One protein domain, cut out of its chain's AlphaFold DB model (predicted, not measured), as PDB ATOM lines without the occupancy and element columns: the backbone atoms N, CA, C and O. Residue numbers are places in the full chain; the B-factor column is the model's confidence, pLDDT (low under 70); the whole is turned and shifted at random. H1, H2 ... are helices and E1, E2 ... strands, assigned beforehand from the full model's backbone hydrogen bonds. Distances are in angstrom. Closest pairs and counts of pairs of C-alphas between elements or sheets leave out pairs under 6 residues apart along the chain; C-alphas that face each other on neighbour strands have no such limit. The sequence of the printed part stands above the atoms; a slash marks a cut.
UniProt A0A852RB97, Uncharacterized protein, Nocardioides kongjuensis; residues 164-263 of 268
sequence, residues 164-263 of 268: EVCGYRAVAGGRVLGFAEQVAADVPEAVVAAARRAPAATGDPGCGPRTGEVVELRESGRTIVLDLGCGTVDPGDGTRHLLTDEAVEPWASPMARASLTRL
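This is residues 164 to 263 of the 268 residues of an uncharacterized protein of Nocardioides kongjuensis (UniProt A0A852RB97). A twisted wall of five antiparallel strands has its helices over one face: H1 over the E4 and E5 end, H3 over E2 at the other end, and small H2 packed on H1. No named helix covers the other face, and a long loop, residues 198 to 213, leads from H1 back to E3. The 100 printed residues hold three named helices and five named strands, in the order E1 E2 H1 E3 E4 E5 H2 H3; the sheet's order is E2 E1 E3 E4 E5, and the class is mixed, helices and strands. The whole is compact and rounded, with a radius of gyration of the C-alphas of 12.5 A and spans of 34 by 33 by 25 A.

Start in the sheet with inner strand E1, residues 164 to 171, where N 166 and O 216 of E3, residues 214 to 219, are 2.8 A apart, within hydrogen-bond range. E1 forms a hairpin with edge strand E2, residues 174 to 183, which bends by 54 degrees at residue 178; look for N 165 and O 181 at 2.8 A. E3, E4, residues 222 to 227, and E5, residues 232 to 234, form a meander, each strand the antiparallel neighbour of the one before, with N 215 and O 226 at 2.8 A and N 227 and O 232 at 2.8 A. Residues 232 to 233 of E5 also pair, antiparallel, with residues 241 to 242. H1, residues 187 to 197, is on the sheet at a height of 9.5 A, over E4 and E5; its closest C-alphas to E5 are Ala 195 and Val 233, 6.5 A. E2, H1 and E3 form a split strand-helix-strand unit, two strands running the same way with E1 between them, and its crossover is right-handed. H3, residues 254 to 259, is on the same face, 9.1 A high, along E2 at 2 degrees on the local plane; the closest C-alphas are Gly 178 and Ser 259, 5.8 A. H2, residues 245 to 248, only grazes the sheet and touches H1, closest at the C-alphas of Val 191 and Ala 247, 4.6 A; H1 and H3 are apart. Every O i to N i+4 pair is within hydrogen-bond range in H3 and 6 of 7 in H1, while H2 is too short for one.

Find C-alpha 164 at (194.973, 345.587, 213.438), where E1 begins its 21.8 A. E2 measures 25.5 A, H1 15.8 A, E3 16.3 A and E4 16.2 A; E5, H2 and H3 measure 6.9, 4.9 and 8.7 A. H3 ends at C-alpha 259, (184.424, 353.664, 205.093).

Look to the C-alphas of Ala 184 and Pro 205, the two farthest apart, at 34.9 A. The printed part has no cut, and the link from H1 to E3 is long, with 16 residues. Mean pLDDT of the printed part is 90.9; residues 203 to 206 and 208 to 211 are under 70.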
ATOM      1  N   GLU A 164     195.377 344.790 214.592       96.88
ATOM      2  CA  GLU A 164     194.973 345.587 213.438       96.88
ATOM      3  C   GLU A 164     193.525 345.277 213.057       96.88
ATOM      4  O   GLU A 164     193.119 344.115 213.014       96.88
ATOM      5  N   VAL A 165     192.757 346.313 212.730       96.81
ATOM      6  CA  VAL A 165     191.430 346.199 212.120       96.81
ATOM      7  C   VAL A 165     191.543 346.602 210.663       96.81
ATOM      8  O   VAL A 165     191.924 347.728 210.341       96.81
ATOM      9  N   CYS A 166     191.181 345.678 209.784       96.81
ATOM     10  CA  CYS A 166     191.330 345.812 208.347       96.81
ATOM     11  C   CYS A 166     189.964 345.729 207.680       96.81
ATOM     12  O   CYS A 166     189.380 344.651 207.580       96.81
ATOM     13  N   GLY A 167     189.439 346.861 207.216       95.44
ATOM     14  CA  GLY A 167     188.195 346.882 206.456       95.44
ATOM     15  C   GLY A 167     188.454 346.770 204.970       95.44
ATOM     16  O   GLY A 167     189.171 347.591 204.408       95.44
ATOM     17  N   TYR A 168     187.819 345.813 204.310       94.06
ATOM     18  CA  TYR A 168     187.942 345.560 202.883       94.06
ATOM     19  C   TYR A 168     186.601 345.731 202.179       94.06
ATOM     20  O   TYR A 168     185.566 345.245 202.638       94.06
ATOM     21  N   ARG A 169     186.633 346.370 201.010       90.12
ATOM     22  CA  ARG A 169     185.477 346.510 200.122       90.12
ATOM     23  C   ARG A 169     185.637 345.613 198.909       90.12
ATOM     24  O   ARG A 169     186.730 345.517 198.349       90.12
ATOM     25  N   ALA A 170     184.544 344.987 198.490       88.19
ATOM     26  CA  ALA A 170     184.506 344.239 197.244       88.19
ATOM     27  C   ALA A 170     184.592 345.196 196.044       88.19
ATOM     28  O   ALA A 170     183.902 346.215 195.990       88.19
ATOM     29  N   VAL A 171     185.430 344.844 195.075       85.62
ATOM     30  CA  VAL A 171     185.534 345.506 193.770       85.62
ATOM     31  C   VAL A 171     185.532 344.448 192.669       85.62
ATOM     32  O   VAL A 171     185.711 343.257 192.933       85.62
ATOM     33  N   ALA A 172     185.348 344.863 191.415       83.19
ATOM     34  CA  ALA A 172     185.496 343.949 190.289       83.19
ATOM     35  C   ALA A 172     186.905 343.325 190.304       83.19
ATOM     36  O   ALA A 172     187.903 344.034 190.218       83.19
ATOM     37  N   GLY A 173     186.979 341.998 190.438       84.44
ATOM     38  CA  GLY A 173     188.244 341.259 190.439       84.44
ATOM     39  C   GLY A 173     188.942 341.116 191.796       84.44
ATOM     40  O   GLY A 173     190.019 340.528 191.832       84.44
ATOM     41  N   GLY A 174     188.363 341.591 192.907       88.88
ATOM     42  CA  GLY A 174     188.962 341.367 194.225       88.88
ATOM     43  C   GLY A 174     188.447 342.280 195.330       88.88
ATOM     44  O   GLY A 174     187.251 342.553 195.445       88.88
ATOM     45  N   ARG A 175     189.373 342.719 196.185       90.44
ATOM     46  CA  ARG A 175     189.103 343.577 197.339       90.44
ATOM     47  C   ARG A 175     190.095 344.715 197.407       90.44
ATOM     48  O   ARG A 175     191.262 344.534 197.079       90.44
ATOM     49  N   VAL A 176     189.632 345.854 197.898       91.00
ATOM     50  CA  VAL A 176     190.486 346.994 198.233       91.00
ATOM     51  C   VAL A 176     190.365 347.300 199.716       91.00
ATOM     52  O   VAL A 176     189.279 347.193 200.287       91.00
ATOM     53  N   LEU A 177     191.478 347.674 200.341       93.44
ATOM     54  CA  LEU A 177     191.501 348.135 201.727       93.44
ATOM     55  C   LEU A 177     190.713 349.452 201.828       93.44
ATOM     56  O   LEU A 177     191.112 350.451 201.246       93.44
ATOM     57  N   GLY A 178     189.579 349.462 202.516       91.25
ATOM     58  CA  GLY A 178     188.762 350.653 202.757       91.25
ATOM     59  C   GLY A 178     189.218 351.464 203.973       91.25
ATOM     60  O   GLY A 178     189.107 352.684 203.970       91.25
ATOM     61  N   PHE A 179     189.752 350.805 205.001       93.25
ATOM     62  CA  PHE A 179     190.426 351.458 206.124       93.25
ATOM     63  C   PHE A 179     191.341 350.466 206.842       93.25
ATOM     64  O   PHE A 179     191.182 349.251 206.699       93.25
ATOM     65  N   ALA A 180     192.278 351.000 207.617       94.94
ATOM     66  CA  ALA A 180     193.130 350.228 208.505       94.94
ATOM     67  C   ALA A 180     193.457 351.046 209.753       94.94
ATOM     68  O   ALA A 180     193.819 352.218 209.632       94.94
ATOM     69  N   GLU A 181     193.354 350.426 210.923       94.62
ATOM     70  CA  GLU A 181     193.678 351.040 212.212       94.62
ATOM     71  C   GLU A 181     194.258 350.019 213.186       94.62
ATOM     72  O   GLU A 181     193.993 348.823 213.075       94.62
ATOM     73  N   GLN A 182     195.049 350.501 214.143       95.06
ATOM     74  CA  GLN A 182     195.417 349.716 215.315       95.06
ATOM     75  C   GLN A 182     194.373 349.929 216.409       95.06
ATOM     76  O   GLN A 182     193.906 351.051 216.612       95.06
ATOM     77  N   VAL A 183     194.032 348.863 217.124       96.44
ATOM     78  CA  VAL A 183     193.083 348.901 218.244       96.44
ATOM     79  C   VAL A 183     193.688 348.284 219.498       96.44
ATOM     80  O   VAL A 183     194.770 347.697 219.468       96.44
ATOM     81  N   ALA A 184     192.995 348.444 220.623       96.25
ATOM     82  CA  ALA A 184     193.424 347.865 221.886       96.25
ATOM     83  C   ALA A 184     193.429 346.326 221.833       96.25
ATOM     84  O   ALA A 184     192.610 345.696 221.162       96.25
ATOM     85  N   ALA A 185     194.366 345.719 222.567       95.81
ATOM     86  CA  ALA A 185     194.608 344.278 222.540       95.81
ATOM     87  C   ALA A 185     193.449 343.424 223.093       95.81
ATOM     88  O   ALA A 185     193.409 342.220 222.866       95.81
ATOM     89  N   ASP A 186     192.510 344.025 223.823       96.75
ATOM     90  CA  ASP A 186     191.321 343.371 224.374       96.75
ATOM     91  C   ASP A 186     190.127 343.340 223.401       96.75
ATOM     92  O   ASP A 186     189.184 342.571 223.605       96.75
ATOM     93  N   VAL A 187     190.179 344.113 222.310       97.56
ATOM     94  CA  VAL A 187     189.109 344.185 221.303       97.56
ATOM     95  C   VAL A 187     188.796 342.818 220.670       97.56
ATOM     96  O   VAL A 187     187.612 342.469 220.619       97.56
ATOM     97  N   PRO A 188     189.775 341.994 220.232       97.44
ATOM     98  CA  PRO A 188     189.495 340.664 219.687       97.44
ATOM     99  C   PRO A 188     188.695 339.773 220.641       97.44
ATOM    100  O   PRO A 188     187.730 339.128 220.229       97.44
ATOM    101  N   GLU A 189     189.042 339.771 221.930       97.69
ATOM    102  CA  GLU A 189     188.350 338.962 222.937       97.69
ATOM    103  C   GLU A 189     186.911 339.435 223.161       97.69
ATOM    104  O   GLU A 189     186.002 338.608 223.264       97.69
ATOM    105  N   ALA A 190     186.675 340.751 223.160       97.94
ATOM    106  CA  ALA A 190     185.325 341.306 223.232       97.94
ATOM    107  C   ALA A 190     184.462 340.856 222.037       97.94
ATOM    108  O   ALA A 190     183.331 340.398 222.227       97.94
ATOM    109  N   VAL A 191     185.017 340.899 220.818       98.06
ATOM    110  CA  VAL A 191     184.330 340.451 219.594       98.06
ATOM    111  C   VAL A 191     184.030 338.950 219.638       98.06
ATOM    112  O   VAL A 191     182.904 338.540 219.354       98.06
ATOM    113  N   VAL A 192     184.992 338.116 220.045       98.06
ATOM    114  CA  VAL A 192     184.804 336.657 220.165       98.06
ATOM    115  C   VAL A 192     183.749 336.315 221.221       98.06
ATOM    116  O   VAL A 192     182.899 335.450 220.996       98.06
ATOM    117  N   ALA A 193     183.762 336.997 222.368       98.06
ATOM    118  CA  ALA A 193     182.779 336.789 223.427       98.06
ATOM    119  C   ALA A 193     181.358 337.192 222.998       98.06
ATOM    120  O   ALA A 193     180.385 336.534 223.380       98.06
ATOM    121  N   ALA A 194     181.219 338.260 222.207       98.06
ATOM    122  CA  ALA A 194     179.949 338.649 221.595       98.06
ATOM    123  C   ALA A 194     179.485 337.609 220.558       98.06
ATOM    124  O   ALA A 194     178.356 337.124 220.638       98.06
ATOM    125  N   ALA A 195     180.377 337.182 219.658       97.25
ATOM    126  CA  ALA A 195     180.094 336.173 218.636       97.25
ATOM    127  C   ALA A 195     179.581 334.858 219.242       97.25
ATOM    128  O   ALA A 195     178.553 334.337 218.820       97.25
ATOM    129  N   ARG A 196     180.234 334.348 220.291       96.81
ATOM    130  CA  ARG A 196     179.857 333.077 220.941       96.81
ATOM    131  C   ARG A 196     178.506 333.109 221.654       96.81
ATOM    132  O   ARG A 196     177.912 332.055 221.868       96.81
ATOM    133  N   ARG A 197     178.025 334.293 222.041       97.56
ATOM    134  CA  ARG A 197     176.667 334.473 222.577       97.56
ATOM    135  C   ARG A 197     175.617 334.562 221.473       97.56
ATOM    136  O   ARG A 197     174.448 334.290 221.739       97.56
ATOM    137  N   ALA A 198     176.016 334.934 220.261       97.00
ATOM    138  CA  ALA A 198     175.121 335.002 219.122       97.00
ATOM    139  C   ALA A 198     174.786 333.595 218.582       97.00
ATOM    140  O   ALA A 198     175.610 332.673 218.666       97.00
ATOM    141  N   PRO A 199     173.587 333.408 217.995       96.25
ATOM    142  CA  PRO A 199     173.221 332.148 217.360       96.25
ATOM    143  C   PRO A 199     174.228 331.735 216.285       96.25
ATOM    144  O   PRO A 199     174.768 332.579 215.565       96.25
ATOM    145  N   ALA A 200     174.435 330.426 216.138       94.38
ATOM    146  CA  ALA A 200     175.189 329.894 215.012       94.38
ATOM    147  C   ALA A 200     174.504 330.298 213.696       94.38
ATOM    148  O   ALA A 200     173.285 330.163 213.547       94.38
ATOM    149  N   ALA A 201     175.289 330.773 212.733       90.31
ATOM    150  CA  ALA A 201     174.790 331.063 211.401       90.31
ATOM    151  C   ALA A 201     174.552 329.730 210.676       90.31
ATOM    152  O   ALA A 201     175.491 329.005 210.345       90.31
ATOM    153  N   THR A 202     173.288 329.383 210.442       81.62
ATOM    154  CA  THR A 202     172.950 328.251 209.571       81.62
ATOM    155  C   THR A 202     173.137 328.722 208.134       81.62
ATOM    156  O   THR A 202     172.599 329.759 207.765       81.62
ATOM    157  N   GLY A 203     174.003 328.041 207.375       65.44
ATOM    158  CA  GLY A 203     174.522 328.536 206.098       65.44
ATOM    159  C   GLY A 203     173.426 329.061 205.174       65.44
ATOM    160  O   GLY A 203     172.654 328.276 204.632       65.44
ATOM    161  N   ASP A 204     173.376 330.380 204.997       67.38
ATOM    162  CA  ASP A 204     172.518 331.001 203.999       67.38
ATOM    163  C   ASP A 204     173.108 330.682 202.615       67.38
ATOM    164  O   ASP A 204     174.253 331.064 202.343       67.38
ATOM    165  N   PRO A 205     172.387 329.972 201.728       60.28
ATOM    166  CA  PRO A 205     172.875 329.675 200.386       60.28
ATOM    167  C   PRO A 205     173.143 330.939 199.547       60.28
ATOM    168  O   PRO A 205     173.875 330.856 198.562       60.28
ATOM    169  N   GLY A 206     172.597 332.104 199.930       68.38
ATOM    170  CA  GLY A 206     172.905 333.400 199.312       68.38
ATOM    171  C   GLY A 206     174.267 333.978 199.716       68.38
ATOM    172  O   GLY A 206     174.827 334.811 199.000       68.38
ATOM    173  N   CYS A 207     174.842 333.492 200.815       74.31
ATOM    174  CA  CYS A 207     176.161 333.871 201.303       74.31
ATOM    175  C   CYS A 207     177.261 333.036 200.649       74.31
ATOM    176  O   CYS A 207     177.944 332.223 201.278       74.31
ATOM    177  N   GLY A 208     177.427 333.258 199.342       64.62
ATOM    178  CA  GLY A 208     178.595 332.800 198.597       64.62
ATOM    179  C   GLY A 208     179.898 333.402 199.144       64.62
ATOM    180  O   GLY A 208     179.867 334.244 200.041       64.62
ATOM    181  N   PRO A 209     181.068 332.989 198.629       57.25
ATOM    182  CA  PRO A 209     182.361 333.444 199.130       57.25
ATOM    183  C   PRO A 209     182.502 334.971 199.036       57.25
ATOM    184  O   PRO A 209     182.868 335.528 198.006       57.25
ATOM    185  N   ARG A 210     182.208 335.623 200.163       63.41
ATOM    186  CA  ARG A 210     182.589 336.967 200.580       63.41
ATOM    187  C   ARG A 210     182.476 338.071 199.506       63.41
ATOM    188  O   ARG A 210     183.425 338.831 199.279       63.41
ATOM    189  N   THR A 211     181.321 338.178 198.855       67.69
ATOM    190  CA  THR A 211     181.039 339.180 197.805       67.69
ATOM    191  C   THR A 211     180.778 340.595 198.343       67.69
ATOM    192  O   THR A 211     180.626 341.525 197.553       67.69
ATOM    193  N   GLY A 212     180.733 340.770 199.667       83.81
ATOM    194  CA  GLY A 212     180.481 342.047 200.335       83.81
ATOM    195  C   GLY A 212     181.700 342.666 201.024       83.81
ATOM    196  O   GLY A 212     182.850 342.281 200.805       83.81
ATOM    197  N   GLU A 213     181.417 343.654 201.870       92.06
ATOM    198  CA  GLU A 213     182.398 344.264 202.767       92.06
ATOM    199  C   GLU A 213     182.784 343.279 203.873       92.06
ATOM    200  O   GLU A 213     181.923 342.620 204.458       92.06
ATOM    201  N   VAL A 214     184.081 343.178 204.151       94.62
ATOM    202  CA  VAL A 214     184.625 342.294 205.185       94.62
ATOM    203  C   VAL A 214     185.555 343.078 206.081       94.62
ATOM    204  O   VAL A 214     186.333 343.891 205.594       94.62
ATOM    205  N   VAL A 215     185.500 342.798 207.374       96.81
ATOM    206  CA  VAL A 215     186.466 343.291 208.347       96.81
ATOM    207  C   VAL A 215     187.260 342.117 208.885       96.81
ATOM    208  O   VAL A 215     186.698 341.072 209.201       96.81
ATOM    209  N   GLU A 216     188.570 342.283 208.964       97.00
ATOM    210  CA  GLU A 216     189.470 341.324 209.588       97.00
ATOM    211  C   GLU A 216     190.092 341.988 210.815       97.00
ATOM    212  O   GLU A 216     190.738 343.026 210.684       97.00
ATOM    213  N   LEU A 217     189.893 341.407 212.000       97.50
ATOM    214  CA  LEU A 217     190.698 341.742 213.173       97.50
ATOM    215  C   LEU A 217     191.860 340.763 213.212       97.50
ATOM    216  O   LEU A 217     191.656 339.548 213.304       97.50
ATOM    217  N   ARG A 218     193.072 341.290 213.104       96.62
ATOM    218  CA  ARG A 218     194.300 340.515 212.981       96.62
ATOM    219  C   ARG A 218     195.145 340.726 214.221       96.62
ATOM    220  O   ARG A 218     195.412 341.854 214.613       96.62
ATOM    221  N   GLU A 219     195.607 339.625 214.783       95.00
ATOM    222  CA  GLU A 219     196.611 339.585 215.841       95.00
ATOM    223  C   GLU A 219     197.571 338.418 215.562       95.00
ATOM    224  O   GLU A 219     197.377 337.639 214.621       95.00
ATOM    225  N   SER A 220     198.621 338.275 216.368       93.06
ATOM    226  CA  SER A 220     199.609 337.210 216.175       93.06
ATOM    227  C   SER A 220     198.969 335.812 216.202       93.06
ATOM    228  O   SER A 220     198.550 335.317 217.246       93.06
ATOM    229  N   GLY A 221     198.905 335.161 215.035       90.38
ATOM    230  CA  GLY A 221     198.427 333.784 214.882       90.38
ATOM    231  C   GLY A 221     196.906 333.600 214.821       90.38
ATOM    232  O   GLY A 221     196.460 332.462 214.675       90.38
ATOM    233  N   ARG A 222     196.110 334.676 214.886       94.31
ATOM    234  CA  ARG A 222     194.642 334.610 214.802       94.31
ATOM    235  C   ARG A 222     194.085 335.715 213.907       94.31
ATOM    236  O   ARG A 222     194.592 336.834 213.852       94.31
ATOM    237  N   THR A 223     193.018 335.395 213.186       96.81
ATOM    238  CA  THR A 223     192.240 336.376 212.429       96.81
ATOM    239  C   THR A 223     190.761 336.115 212.654       96.81
ATOM    240  O   THR A 223     190.283 335.016 212.385       96.81
ATOM    241  N   ILE A 224     190.058 337.130 213.148       97.44
ATOM    242  CA  ILE A 224     188.600 337.136 213.277       97.44
ATOM    243  C   ILE A 224     188.049 337.812 212.028       97.44
ATOM    244  O   ILE A 224     188.495 338.903 211.670       97.44
ATOM    245  N   VAL A 225     187.089 337.181 211.361       96.75
ATOM    246  CA  VAL A 225     186.538 337.677 210.095       96.75
ATOM    247  C   VAL A 225     185.072 338.033 210.277       96.75
ATOM    248  O   VAL A 225     184.253 337.169 210.575       96.75
ATOM    249  N   LEU A 226     184.726 339.294 210.051       96.00
ATOM    250  CA  LEU A 226     183.360 339.798 210.070       96.00
ATOM    251  C   LEU A 226     182.930 340.035 208.628       96.00
ATOM    252  O   LEU A 226     183.432 340.935 207.955       96.00
ATOM    253  N   ASP A 227     182.002 339.223 208.139       94.00
ATOM    254  CA  ASP A 227     181.395 339.415 206.828       94.00
ATOM    255  C   ASP A 227     180.146 340.283 206.980       94.00
ATOM    256  O   ASP A 227     179.074 339.802 207.356       94.00
ATOM    257  N   LEU A 228     180.294 341.580 206.703       93.00
ATOM    258  CA  LEU A 228     179.218 342.566 206.829       93.00
ATOM    259  C   LEU A 228     178.169 342.407 205.722       93.00
ATOM    260  O   LEU A 228     177.024 342.825 205.884       93.00
ATOM    261  N   GLY A 229     178.552 341.818 204.585       88.94
ATOM    262  CA  GLY A 229     177.620 341.479 203.513       88.94
ATOM    263  C   GLY A 229     176.668 340.361 203.921       88.94
ATOM    264  O   GLY A 229     175.484 340.423 203.591       88.94
ATOM    265  N   CYS A 230     177.192 339.392 204.669       90.31
ATOM    266  CA  CYS A 230     176.468 338.221 205.149       90.31
ATOM    267  C   CYS A 230     175.905 338.342 206.564       90.31
ATOM    268  O   CYS A 230     175.152 337.470 206.987       90.31
ATOM    269  N   GLY A 231     176.274 339.386 207.309       92.69
ATOM    270  CA  GLY A 231     175.889 339.521 208.710       92.69
ATOM    271  C   GLY A 231     176.409 338.358 209.552       92.69
ATOM    272  O   GLY A 231     175.672 337.817 210.374       92.69
ATOM    273  N   THR A 232     177.663 337.945 209.333       94.44
ATOM    274  CA  THR A 232     178.282 336.843 210.087       94.44
ATOM    275  C   THR A 232     179.652 337.207 210.635       94.44
ATOM    276  O   THR A 232     180.325 338.092 210.111       94.44
ATOM    277  N   VAL A 233     180.071 336.496 211.676       96.19
ATOM    278  CA  VAL A 233     181.413 336.565 212.258       96.19
ATOM    279  C   VAL A 233     181.987 335.156 212.429       96.19
ATOM    280  O   VAL A 233     181.298 334.248 212.897       96.19
ATOM    281  N   ASP A 234     183.244 334.985 212.029       95.94
ATOM    282  CA  ASP A 234     184.081 333.808 212.267       95.94
ATOM    283  C   ASP A 234     185.157 334.189 213.298       95.94
ATOM    284  O   ASP A 234     186.022 335.016 212.985       95.94
ATOM    285  N   PRO A 235     185.112 333.644 214.528       96.12
ATOM    286  CA  PRO A 235     186.051 333.983 215.595       96.12
ATOM    287  C   PRO A 235     187.454 333.371 215.401       96.12
ATOM    288  O   PRO A 235     188.311 333.534 216.270       96.12
ATOM    289  N   GLY A 236     187.701 332.671 214.288       94.19
ATOM    290  CA  GLY A 236     188.984 332.047 213.961       94.19
ATOM    291  C   GLY A 236     189.075 330.565 214.336       94.19
ATOM    292  O   GLY A 236     190.147 329.975 214.227       94.19
ATOM    293  N   ASP A 237     187.971 329.952 214.769       93.12
ATOM    294  CA  ASP A 237     187.868 328.512 215.049       93.12
ATOM    295  C   ASP A 237     187.111 327.739 213.950       93.12
ATOM    296  O   ASP A 237     186.894 326.530 214.065       93.12
ATOM    297  N   GLY A 238     186.736 328.425 212.864       90.38
ATOM    298  CA  GLY A 238     186.005 327.862 211.732       90.38
ATOM    299  C   GLY A 238     184.494 327.750 211.957       90.38
ATOM    300  O   GLY A 238     183.778 327.320 211.049       90.38
ATOM    301  N   THR A 239     183.986 328.135 213.131       93.38
ATOM    302  CA  THR A 239     182.548 328.312 213.348       93.38
ATOM    303  C   THR A 239     182.087 329.664 212.808       93.38
ATOM    304  O   THR A 239     182.869 330.594 212.632       93.38
ATOM    305  N   ARG A 240     180.792 329.785 212.502       94.50
ATOM    306  CA  ARG A 240     180.188 331.058 212.094       94.50
ATOM    307  C   ARG A 240     178.998 331.373 212.970       94.50
ATOM    308  O   ARG A 240     178.123 330.529 213.168       94.50
ATOM    309  N   HIS A 241     178.943 332.612 213.420       95.56
ATOM    310  CA  HIS A 241     177.860 333.155 214.224       95.56
ATOM    311  C   HIS A 241     177.205 334.326 213.499       95.56
ATOM    312  O   HIS A 241     177.815 334.939 212.620       95.56
ATOM    313  N   LEU A 242     175.960 334.632 213.858       95.25
ATOM    314  CA  LEU A 242     175.322 335.869 213.419       95.25
ATOM    315  C   LEU A 242     176.102 337.071 213.961       95.25
ATOM    316  O   LEU A 242     176.499 337.095 215.126       95.25
ATOM    317  N   LEU A 243     176.319 338.069 213.109       95.31
ATOM    318  CA  LEU A 243     176.935 339.326 213.499       95.31
ATOM    319  C   LEU A 243     175.925 340.174 214.278       95.31
ATOM    320  O   LEU A 243     174.792 340.362 213.835       95.31
ATOM    321  N   THR A 244     176.345 340.693 215.427       96.19
ATOM    322  CA  THR A 244     175.534 341.539 216.313       96.19
ATOM    323  C   THR A 244     176.206 342.893 216.512       96.19
ATOM    324  O   THR A 244     177.421 343.007 216.348       96.19
ATOM    325  N   ASP A 245     175.443 343.905 216.929       95.38
ATOM    326  CA  ASP A 245     176.000 345.224 217.268       95.38
ATOM    327  C   ASP A 245     177.074 345.115 218.360       95.38
ATOM    328  O   ASP A 245     178.118 345.751 218.277       95.38
ATOM    329  N   GLU A 246     176.882 344.218 219.331       97.06
ATOM    330  CA  GLU A 246     177.864 343.952 220.389       97.06
ATOM    331  C   GLU A 246     179.216 343.458 219.841       97.06
ATOM    332  O   GLU A 246     180.258 343.761 220.417       97.06
ATOM    333  N   ALA A 247     179.221 342.734 218.717       96.81
ATOM    334  CA  ALA A 247     180.445 342.309 218.037       96.81
ATOM    335  C   ALA A 247     181.039 343.398 217.118       96.81
ATOM    336  O   ALA A 247     182.186 343.270 216.690       96.81
ATOM    337  N   VAL A 248     180.281 344.448 216.789       96.31
ATOM    338  CA  VAL A 248     180.705 345.556 215.915       96.31
ATOM    339  C   VAL A 248     181.267 346.729 216.722       96.31
ATOM    340  O   VAL A 248     182.336 347.243 216.400       96.31
ATOM    341  N   GLU A 249     180.580 347.146 217.787       95.75
ATOM    342  CA  GLU A 249     180.923 348.347 218.565       95.75
ATOM    343  C   GLU A 249     182.384 348.420 219.059       95.75
ATOM    344  O   GLU A 249     182.964 349.501 218.963       95.75
ATOM    345  N   PRO A 250     183.037 347.329 219.522       96.62
ATOM    346  CA  PRO A 250     184.396 347.407 220.075       96.62
ATOM    347  C   PRO A 250     185.476 347.920 219.112       96.62
ATOM    348  O   PRO A 250     186.514 348.397 219.563       96.62
ATOM    349  N   TRP A 251     185.256 347.809 217.801       95.19
ATOM    350  CA  TRP A 251     186.219 348.217 216.771       95.19
ATOM    351  C   TRP A 251     185.645 349.220 215.767       95.19
ATOM    352  O   TRP A 251     186.393 349.757 214.959       95.19
ATOM    353  N   ALA A 252     184.334 349.478 215.757       94.88
ATOM    354  CA  ALA A 252     183.692 350.317 214.746       94.88
ATOM    355  C   ALA A 252     183.926 351.820 214.978       94.88
ATOM    356  O   ALA A 252     182.996 352.582 215.277       94.88
ATOM    357  N   SER A 253     185.175 352.251 214.796       92.38
ATOM    358  CA  SER A 253     185.606 353.641 214.895       92.38
ATOM    359  C   SER A 253     184.842 354.559 213.925       92.38
ATOM    360  O   SER A 253     184.235 354.101 212.945       92.38
ATOM    361  N   PRO A 254     184.889 355.891 214.125       90.19
ATOM    362  CA  PRO A 254     184.355 356.838 213.148       90.19
ATOM    363  C   PRO A 254     184.905 356.628 211.727       90.19
ATOM    364  O   PRO A 254     184.161 356.784 210.758       90.19
ATOM    365  N   MET A 255     186.174 356.221 211.591       88.44
ATOM    366  CA  MET A 255     186.779 355.905 210.298       88.44
ATOM    367  C   MET A 255     186.159 354.646 209.687       88.44
ATOM    368  O   MET A 255     185.786 354.666 208.509       88.44
ATOM    369  N   ALA A 256     185.995 353.574 210.469       91.44
ATOM    370  CA  ALA A 256     185.338 352.351 210.014       91.44
ATOM    371  C   ALA A 256     183.913 352.643 209.512       91.44
ATOM    372  O   ALA A 256     183.546 352.279 208.391       91.44
ATOM    373  N   ARG A 257     183.140 353.406 210.296       90.69
ATOM    374  CA  ARG A 257     181.774 353.832 209.951       90.69
ATOM    375  C   ARG A 257     181.714 354.751 208.735       90.69
ATOM    376  O   ARG A 257     180.740 354.706 208.001       90.69
ATOM    377  N   ALA A 258     182.737 355.564 208.484       86.12
ATOM    378  CA  ALA A 258     182.811 356.397 207.283       86.12
ATOM    379  C   ALA A 258     183.227 355.623 206.018       86.12
ATOM    380  O   ALA A 258     183.053 356.125 204.906       86.12
ATOM    381  N   SER A 259     183.796 354.425 206.180       87.44
ATOM    382  CA  SER A 259     184.424 353.664 205.093       87.44
ATOM    383  C   SER A 259     183.589 352.484 204.608       87.44
ATOM    384  O   SER A 259     183.752 352.057 203.465       87.44
ATOM    385  N   LEU A 260     182.709 351.956 205.462       87.50
ATOM    386  CA  LEU A 260     181.930 350.752 205.195       87.50
ATOM    387  C   LEU A 260     180.455 351.088 205.010       87.50
ATOM    388  O   LEU A 260     179.783 351.523 205.943       87.50
ATOM    389  N   THR A 261     179.930 350.835 203.813       84.31
ATOM    390  CA  THR A 261     178.527 351.067 203.451       84.31
ATOM    391  C   THR A 261     177.558 350.429 204.445       84.31
ATOM    392  O   THR A 261     176.549 351.041 204.787       84.31
ATOM    393  N   ARG A 262     177.870 349.237 204.964       83.44
ATOM    394  CA  ARG A 262     177.011 348.546 205.941       83.44
ATOM    395  C   ARG A 262     176.988 349.190 207.326       83.44
ATOM    396  O   ARG A 262     175.993 349.038 208.026       83.44
ATOM    397  N   LEU A 263     178.034 349.925 207.701       80.06
ATOM    398  CA  LEU A 263     178.119 350.614 208.995       80.06
ATOM    399  C   LEU A 263     177.661 352.070 208.941       80.06
ATOM    400  O   LEU A 263     177.448 352.680 209.988       80.06
TER     401      LEU A 263